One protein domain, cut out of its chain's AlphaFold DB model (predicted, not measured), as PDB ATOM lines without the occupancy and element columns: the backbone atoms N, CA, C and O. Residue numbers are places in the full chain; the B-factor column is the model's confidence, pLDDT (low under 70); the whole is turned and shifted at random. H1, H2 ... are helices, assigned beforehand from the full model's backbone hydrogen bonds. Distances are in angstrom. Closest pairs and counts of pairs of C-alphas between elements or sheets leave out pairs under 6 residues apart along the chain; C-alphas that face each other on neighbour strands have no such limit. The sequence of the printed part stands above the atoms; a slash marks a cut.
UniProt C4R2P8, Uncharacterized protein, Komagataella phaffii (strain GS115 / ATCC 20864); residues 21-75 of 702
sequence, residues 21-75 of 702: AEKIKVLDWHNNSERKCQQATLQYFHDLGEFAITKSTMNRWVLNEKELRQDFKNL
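What this domain is: This is residues 21 to 75 of the 702 residues of an uncharacterized protein of Komagataella phaffii (strain GS115 / ATCC 20864) (UniProt C4R2P8). Four short helices pack crosswise in a small rounded body: H2 is at one end of the longest axis and H4 at the other, while H1 and H3 lie between them on two sides and cross each other nearly at right angles. H1 bridges the two ends, packing on both H2 and H4. The printed part has 55 residues with four named helices, in the order H1, H2, H3, H4, and no named strand; its class is all helix. It is compact, with a radius of gyration of the C-alphas of 10.8 A and spans of 30 by 23 by 19 A.

Where its parts are: Find C-alpha 21 at (-2.552, -9.078, -5.988); from there H1, residues 21 to 32, runs 16.4 A to C-alpha 32 at (8.940, -4.408, -16.762). Next comes H2, residues 38 to 48, 15.5 A long. H3, residues 55 to 63, measures 12.4 A, and H4, residues 65 to 73, runs 12.2 A to C-alpha 73 at (-0.476, -1.447, 0.295).

How they stand to each other: Start at H1, the hub, which touches the three other helices; the helix packing is mostly crossed, with no touching pair at a shallow tilt. With residues 26 to 30 alone H1 touches H2 at a steep tilt of 50 degrees, opposite ways; the closest C-alphas, of His 30 and Thr 41, are 6.0 A apart. H1 touches H4 at a steep tilt of 48 degrees, opposite ways, closest at the C-alphas of Ile 24 and Arg 69, 6.9 A. With residues 23 to 27 alone H1 only just touches H3, with 3 pairs of C-alphas within 8 A, about perpendicular at 80 degrees; look at the C-alphas of Leu 27 and Val 62, the closest, 6.9 A apart. H2 touches H3 at a steep tilt of 64 degrees, closest at the C-alphas of Leu 42 and Lys 55, 7.1 A. H3 and H4 are close but not clearly touching, and H2 and H4 are apart. Every O i to N i+4 pair is within hydrogen-bond range in H1, H2, H3 and H4.

The domain as a whole: The two C-alphas farthest apart, of Arg 35 and Leu 75, are 30.5 A apart. The printed part has no cut and no long link. Mean pLDDT of the printed part is 85.2; look for values under 70 at residues 73 to 75.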
ATOM      1  N   ALA A  21      -3.903  -8.537  -5.817       82.25
ATOM      2  CA  ALA A  21      -2.552  -9.078  -5.988       82.25
ATOM      3  C   ALA A  21      -2.255  -9.452  -7.451       82.25
ATOM      4  O   ALA A  21      -1.223  -9.071  -7.997       82.25
ATOM      5  N   GLU A  22      -3.188 -10.141  -8.114       88.44
ATOM      6  CA  GLU A  22      -3.062 -10.505  -9.532       88.44
ATOM      7  C   GLU A  22      -3.050  -9.269 -10.439       88.44
ATOM      8  O   GLU A  22      -2.279  -9.216 -11.392       88.44
ATOM      9  N   LYS A  23      -3.837  -8.233 -10.122       90.50
ATOM     10  CA  LYS A  23      -3.779  -6.954 -10.847       90.50
ATOM     11  C   LYS A  23      -2.411  -6.293 -10.728       90.50
ATOM     12  O   LYS A  23      -1.900  -5.813 -11.733       90.50
ATOM     13  N   ILE A  24      -1.820  -6.276  -9.530       89.00
ATOM     14  CA  ILE A  24      -0.475  -5.730  -9.326       89.00
ATOM     15  C   ILE A  24       0.562  -6.565 -10.086       89.00
ATOM     16  O   ILE A  24       1.353  -5.983 -10.819       89.00
ATOM     17  N   LYS A  25       0.480  -7.904 -10.046       89.31
ATOM     18  CA  LYS A  25       1.333  -8.812 -10.845       89.31
ATOM     19  C   LYS A  25       1.272  -8.485 -12.342       89.31
ATOM     20  O   LYS A  25       2.301  -8.452 -13.012       89.31
ATOM     21  N   VAL A  26       0.076  -8.214 -12.867       91.12
ATOM     22  CA  VAL A  26      -0.119  -7.816 -14.272       91.12
ATOM     23  C   VAL A  26       0.513  -6.456 -14.565       91.12
ATOM     24  O   VAL A  26       1.172  -6.301 -15.591       91.12
ATOM     25  N   LEU A  27       0.339  -5.478 -13.674       91.38
ATOM     26  CA  LEU A  27       0.918  -4.138 -13.819       91.38
ATOM     27  C   LEU A  27       2.448  -4.147 -13.712       91.38
ATOM     28  O   LEU A  27       3.114  -3.438 -14.463       91.38
ATOM     29  N   ASP A  28       3.013  -4.964 -12.825       90.94
ATOM     30  CA  ASP A  28       4.460  -5.138 -12.678       90.94
ATOM     31  C   ASP A  28       5.061  -5.770 -13.936       90.94
ATOM     32  O   ASP A  28       6.023  -5.241 -14.491       90.94
ATOM     33  N   TRP A  29       4.440  -6.835 -14.458       91.06
ATOM     34  CA  TRP A  29       4.849  -7.438 -15.731       91.06
ATOM     35  C   TRP A  29       4.771  -6.426 -16.880       91.06
ATOM     36  O   TRP A  29       5.705  -6.294 -17.669       91.06
ATOM     37  N   HIS A  30       3.674  -5.665 -16.952       90.12
ATOM     38  CA  HIS A  30       3.477  -4.648 -17.982       90.12
ATOM     39  C   HIS A  30       4.566  -3.572 -17.945       90.12
ATOM     40  O   HIS A  30       5.114  -3.215 -18.988       90.12
ATOM     41  N   ASN A  31       4.907  -3.083 -16.751       88.12
ATOM     42  CA  ASN A  31       5.914  -2.041 -16.573       88.12
ATOM     43  C   ASN A  31       7.348  -2.522 -16.802       88.12
ATOM     44  O   ASN A  31       8.160  -1.722 -17.261       88.12
ATOM     45  N   ASN A  32       7.632  -3.795 -16.525       86.00
ATOM     46  CA  ASN A  32       8.940  -4.408 -16.762       86.00
ATOM     47  C   ASN A  32       9.156  -4.817 -18.230       86.00
ATOM     48  O   ASN A  32      10.281  -5.106 -18.625       86.00
ATOM     49  N   SER A  33       8.100  -4.848 -19.049       84.19
ATOM     50  CA  SER A  33       8.212  -5.169 -20.474       84.19
ATOM     51  C   SER A  33       8.797  -3.999 -21.282       84.19
ATOM     52  O   SER A  33       8.310  -2.871 -21.192       84.19
ATOM     53  N   GLU A  34       9.801  -4.266 -22.129       73.62
ATOM     54  CA  GLU A  34      10.557  -3.246 -22.886       73.62
ATOM     55  C   GLU A  34       9.677  -2.290 -23.706       73.62
ATOM     56  O   GLU A  34       9.983  -1.108 -23.846       73.62
ATOM     57  N   ARG A  35       8.568  -2.795 -24.259       76.06
ATOM     58  CA  ARG A  35       7.675  -2.031 -25.147       76.06
ATOM     59  C   ARG A  35       6.342  -1.639 -24.507       76.06
ATOM     60  O   ARG A  35       5.478  -1.143 -25.227       76.06
ATOM     61  N   LYS A  36       6.141  -1.899 -23.201       81.19
ATOM     62  CA  LYS A  36       4.883  -1.657 -22.452       81.19
ATOM     63  C   LYS A  36       3.624  -1.922 -23.286       81.19
ATOM     64  O   LYS A  36       2.687  -1.124 -23.340       81.19
ATOM     65  N   CYS A  37       3.604  -3.049 -23.996       87.12
ATOM     66  CA  CYS A  37       2.529  -3.359 -24.928       87.12
ATOM     67  C   CYS A  37       1.399  -4.082 -24.191       87.12
ATOM     68  O   CYS A  37       1.559  -5.214 -23.726       87.12
ATOM     69  N   GLN A  38       0.227  -3.443 -24.108       86.62
ATOM     70  CA  GLN A  38      -0.941  -4.038 -23.450       86.62
ATOM     71  C   GLN A  38      -1.383  -5.335 -24.141       86.62
ATOM     72  O   GLN A  38      -1.801  -6.264 -23.463       86.62
ATOM     73  N   GLN A  39      -1.257  -5.434 -25.469       87.19
ATOM     74  CA  GLN A  39      -1.635  -6.642 -26.209       87.19
ATOM     75  C   GLN A  39      -0.713  -7.825 -25.893       87.19
ATOM     76  O   GLN A  39      -1.209  -8.923 -25.664       87.19
ATOM     77  N   ALA A  40       0.598  -7.590 -25.787       85.94
ATOM     78  CA  ALA A  40       1.552  -8.614 -25.359       85.94
ATOM     79  C   ALA A  40       1.295  -9.057 -23.909       85.94
ATOM     80  O   ALA A  40       1.335 -10.245 -23.606       85.94
ATOM     81  N   THR A  41       0.947  -8.106 -23.034       88.94
ATOM     82  CA  THR A  41       0.561  -8.398 -21.642       88.94
ATOM     83  C   THR A  41      -0.681  -9.279 -21.585       88.94
ATOM     84  O   THR A  41      -0.706 -10.284 -20.884       88.94
ATOM     85  N   LEU A  42      -1.719  -8.919 -22.342       88.00
ATOM     86  CA  LEU A  42      -2.960  -9.684 -22.399       88.00
ATOM     87  C   LEU A  42      -2.718 -11.095 -22.919       88.00
ATOM     88  O   LEU A  42      -3.236 -12.026 -22.316       88.00
ATOM     89  N   GLN A  43      -1.932 -11.252 -23.987       88.62
ATOM     90  CA  GLN A  43      -1.621 -12.566 -24.543       88.62
ATOM     91  C   GLN A  43      -0.953 -13.457 -23.492       88.62
ATOM     92  O   GLN A  43      -1.463 -14.534 -23.206       88.62
ATOM     93  N   TYR A  44       0.084 -12.949 -22.820       88.75
ATOM     94  CA  TYR A  44       0.784 -13.678 -21.763       88.75
ATOM     95  C   TYR A  44      -0.158 -14.166 -20.647       88.75
ATOM     96  O   TYR A  44      -0.145 -15.339 -20.280       88.75
ATOM     97  N   PHE A  45      -1.025 -13.293 -20.118       89.44
ATOM     98  CA  PHE A  45      -1.953 -13.682 -19.047       89.44
ATOM     99  C   PHE A  45      -3.162 -14.496 -19.535       89.44
ATOM    100  O   PHE A  45      -3.748 -15.236 -18.742       89.44
ATOM    101  N   HIS A  46      -3.535 -14.397 -20.814       89.81
ATOM    102  CA  HIS A  46      -4.514 -15.296 -21.425       89.81
ATOM    103  C   HIS A  46      -3.964 -16.715 -21.558       89.81
ATOM    104  O   HIS A  46      -4.685 -17.655 -21.228       89.81
ATOM    105  N   ASP A  47      -2.701 -16.855 -21.965       88.06
ATOM    106  CA  ASP A  47      -2.029 -18.149 -22.119       88.06
ATOM    107  C   ASP A  47      -1.855 -18.861 -20.766       88.06
ATOM    108  O   ASP A  47      -2.014 -20.076 -20.681       88.06
ATOM    109  N   LEU A  48      -1.624 -18.106 -19.682       89.06
ATOM    110  CA  LEU A  48      -1.589 -18.646 -18.315       89.06
ATOM    111  C   LEU A  48      -2.947 -19.187 -17.831       89.06
ATOM    112  O   LEU A  48      -2.988 -20.059 -16.967       89.06
ATOM    113  N   GLY A  49      -4.066 -18.649 -18.329       84.56
ATOM    114  CA  GLY A  49      -5.411 -19.134 -17.999       84.56
ATOM    115  C   GLY A  49      -5.837 -19.007 -16.525       84.56
ATOM    116  O   GLY A  49      -6.841 -19.598 -16.133       84.56
ATOM    117  N   GLU A  50      -5.120 -18.244 -15.690       85.12
ATOM    118  CA  GLU A  50      -5.370 -18.161 -14.237       85.12
ATOM    119  C   GLU A  50      -6.637 -17.350 -13.876       85.12
ATOM    120  O   GLU A  50      -7.346 -17.662 -12.908       85.12
ATOM    121  N   PHE A  51      -6.924 -16.284 -14.634       88.19
ATOM    122  CA  PHE A  51      -8.043 -15.364 -14.405       88.19
ATOM    123  C   PHE A  51      -8.480 -14.648 -15.692       88.19
ATOM    124  O   PHE A  51      -7.758 -14.568 -16.681       88.19
ATOM    125  N   ALA A  52      -9.689 -14.089 -15.673       88.44
ATOM    126  CA  ALA A  52     -10.229 -13.304 -16.772       88.44
ATOM    127  C   ALA A  52      -9.624 -11.891 -16.793       88.44
ATOM    128  O   ALA A  52      -9.781 -11.121 -15.837       88.44
ATOM    129  N   ILE A  53      -9.014 -11.530 -17.920       89.06
ATOM    130  CA  ILE A  53      -8.537 -10.184 -18.242       89.06
ATOM    131  C   ILE A  53      -9.033  -9.798 -19.640       89.06
ATOM    132  O   ILE A  53      -9.215 -10.649 -20.501       89.06
ATOM    133  N   THR A  54      -9.331  -8.520 -19.862       89.44
ATOM    134  CA  THR A  54      -9.747  -7.996 -21.174       89.44
ATOM    135  C   THR A  54      -8.999  -6.704 -21.460       89.44
ATOM    136  O   THR A  54      -8.531  -6.045 -20.528       89.44
ATOM    137  N   LYS A  55      -8.937  -6.283 -22.730       88.06
ATOM    138  CA  LYS A  55      -8.281  -5.025 -23.127       88.06
ATOM    139  C   LYS A  55      -8.819  -3.804 -22.376       88.06
ATOM    140  O   LYS A  55      -8.039  -2.995 -21.884       88.06
ATOM    141  N   SER A  56     -10.139  -3.701 -22.207       88.94
ATOM    142  CA  SER A  56     -10.765  -2.608 -21.447       88.94
ATOM    143  C   SER A  56     -10.419  -2.651 -19.956       88.94
ATOM    144  O   SER A  56     -10.224  -1.610 -19.328       88.94
ATOM    145  N   THR A  57     -10.310  -3.853 -19.389       88.69
ATOM    146  CA  THR A  57      -9.943  -4.055 -17.984       88.69
ATOM    147  C   THR A  57      -8.476  -3.712 -17.738       88.69
ATOM    148  O   THR A  57      -8.187  -2.992 -16.786       88.69
ATOM    149  N   MET A  58      -7.573  -4.146 -18.623       89.38
ATOM    150  CA  MET A  58      -6.150  -3.807 -18.566       89.38
ATOM    151  C   MET A  58      -5.935  -2.295 -18.662       89.38
ATOM    152  O   MET A  58      -5.247  -1.721 -17.824       89.38
ATOM    153  N   ASN A  59      -6.601  -1.628 -19.611       91.44
ATOM    154  CA  ASN A  59      -6.517  -0.174 -19.738       91.44
ATOM    155  C   ASN A  59      -6.968   0.546 -18.454       91.44
ATOM    156  O   ASN A  59      -6.302   1.462 -17.983       91.44
ATOM    157  N   ARG A  60      -8.063   0.088 -17.834       90.25
ATOM    158  CA  ARG A  60      -8.533   0.633 -16.551       90.25
ATOM    159  C   ARG A  60      -7.517   0.434 -15.425       90.25
ATOM    160  O   ARG A  60      -7.373   1.317 -14.589       90.25
ATOM    161  N   TRP A  61      -6.838  -0.711 -15.374       92.25
ATOM    162  CA  TRP A  61      -5.826  -0.963 -14.346       92.25
ATOM    163  C   TRP A  61      -4.597  -0.080 -14.514       92.25
ATOM    164  O   TRP A  61      -4.093   0.411 -13.513       92.25
ATOM    165  N   VAL A  62      -4.155   0.164 -15.751       89.94
ATOM    166  CA  VAL A  62      -3.044   1.085 -16.037       89.94
ATOM    167  C   VAL A  62      -3.418   2.522 -15.658       89.94
ATOM    168  O   VAL A  62      -2.648   3.196 -14.981       89.94
ATOM    169  N   LEU A  63      -4.625   2.981 -16.016       91.25
ATOM    170  CA  LEU A  63      -5.105   4.325 -15.657       91.25
ATOM    171  C   LEU A  63      -5.187   4.535 -14.137       91.25
ATOM    172  O   LEU A  63      -4.785   5.581 -13.634       91.25
ATOM    173  N   ASN A  64      -5.654   3.523 -13.401       88.94
ATOM    174  CA  ASN A  64      -5.822   3.588 -11.948       88.94
ATOM    175  C   ASN A  64      -4.664   2.919 -11.187       88.94
ATOM    176  O   ASN A  64      -4.834   2.520 -10.036       88.94
ATOM    177  N   GLU A  65      -3.481   2.776 -11.796       89.25
ATOM    178  CA  GLU A  65      -2.368   2.018 -11.210       89.25
ATOM    179  C   GLU A  65      -1.975   2.547  -9.823       89.25
ATOM    180  O   GLU A  65      -1.782   1.765  -8.891       89.25
ATOM    181  N   LYS A  66      -1.907   3.875  -9.661       85.38
ATOM    182  CA  LYS A  66      -1.578   4.508  -8.374       85.38
ATOM    183  C   LYS A  66      -2.576   4.123  -7.278       85.38
ATOM    184  O   LYS A  66      -2.157   3.740  -6.190       85.38
ATOM    185  N   GLU A  67      -3.873   4.180  -7.581       81.88
ATOM    186  CA  GLU A  67      -4.954   3.819  -6.655       81.88
ATOM    187  C   GLU A  67      -4.907   2.324  -6.316       81.88
ATOM    188  O   GLU A  67      -4.921   1.961  -5.146       81.88
ATOM    189  N   LEU A  68      -4.748   1.452  -7.320       83.56
ATOM    190  CA  LEU A  68      -4.664   0.003  -7.116       83.56
ATOM    191  C   LEU A  68      -3.455  -0.389  -6.262       83.56
ATOM    192  O   LEU A  68      -3.573  -1.259  -5.399       83.56
ATOM    193  N   ARG A  69      -2.299   0.249  -6.479       82.56
ATOM    194  CA  ARG A  69      -1.097   0.031  -5.662       82.56
ATOM    195  C   ARG A  69      -1.278   0.553  -4.245       82.56
ATOM    196  O   ARG A  69      -0.810  -0.094  -3.311       82.56
ATOM    197  N   GLN A  70      -1.938   1.695  -4.070       72.19
ATOM    198  CA  GLN A  70      -2.231   2.225  -2.743       72.19
ATOM    199  C   GLN A  70      -3.206   1.319  -1.989       72.19
ATOM    200  O   GLN A  70      -2.963   0.985  -0.834       72.19
ATOM    201  N   ASP A  71      -4.261   0.857  -2.656       70.62
ATOM    202  CA  ASP A  71      -5.197  -0.106  -2.091       70.62
ATOM    203  C   ASP A  71      -4.484  -1.411  -1.717       70.62
ATOM    204  O   ASP A  71      -4.696  -1.905  -0.617       70.62
ATOM    205  N   PHE A  72      -3.581  -1.919  -2.568       72.38
ATOM    206  CA  PHE A  72      -2.767  -3.115  -2.298       72.38
ATOM    207  C   PHE A  72      -1.866  -2.957  -1.073       72.38
ATOM    208  O   PHE A  72      -1.741  -3.876  -0.268       72.38
ATOM    209  N   LYS A  73      -1.274  -1.773  -0.894       65.62
ATOM    210  CA  LYS A  73      -0.476  -1.447   0.295       65.62
ATOM    211  C   LYS A  73      -1.318  -1.338   1.568       65.62
ATOM    212  O   LYS A  73      -0.816  -1.666   2.635       65.62
ATOM    213  N   ASN A  74      -2.562  -0.877   1.452       58.66
ATOM    214  CA  ASN A  74      -3.463  -0.616   2.580       58.66
ATOM    215  C   ASN A  74      -4.307  -1.833   2.990       58.66
ATOM    216  O   ASN A  74      -5.118  -1.754   3.911       58.66
ATOM    217  N   LEU A  75      -4.182  -2.951   2.282       60.88
ATOM    218  CA  LEU A  75      -4.914  -4.170   2.580       60.88
ATOM    219  C   LEU A  75      -4.230  -4.947   3.702       60.88
ATOM    220  O   LEU A  75      -3.039  -5.242   3.635       60.88
TER     221      LEU A  75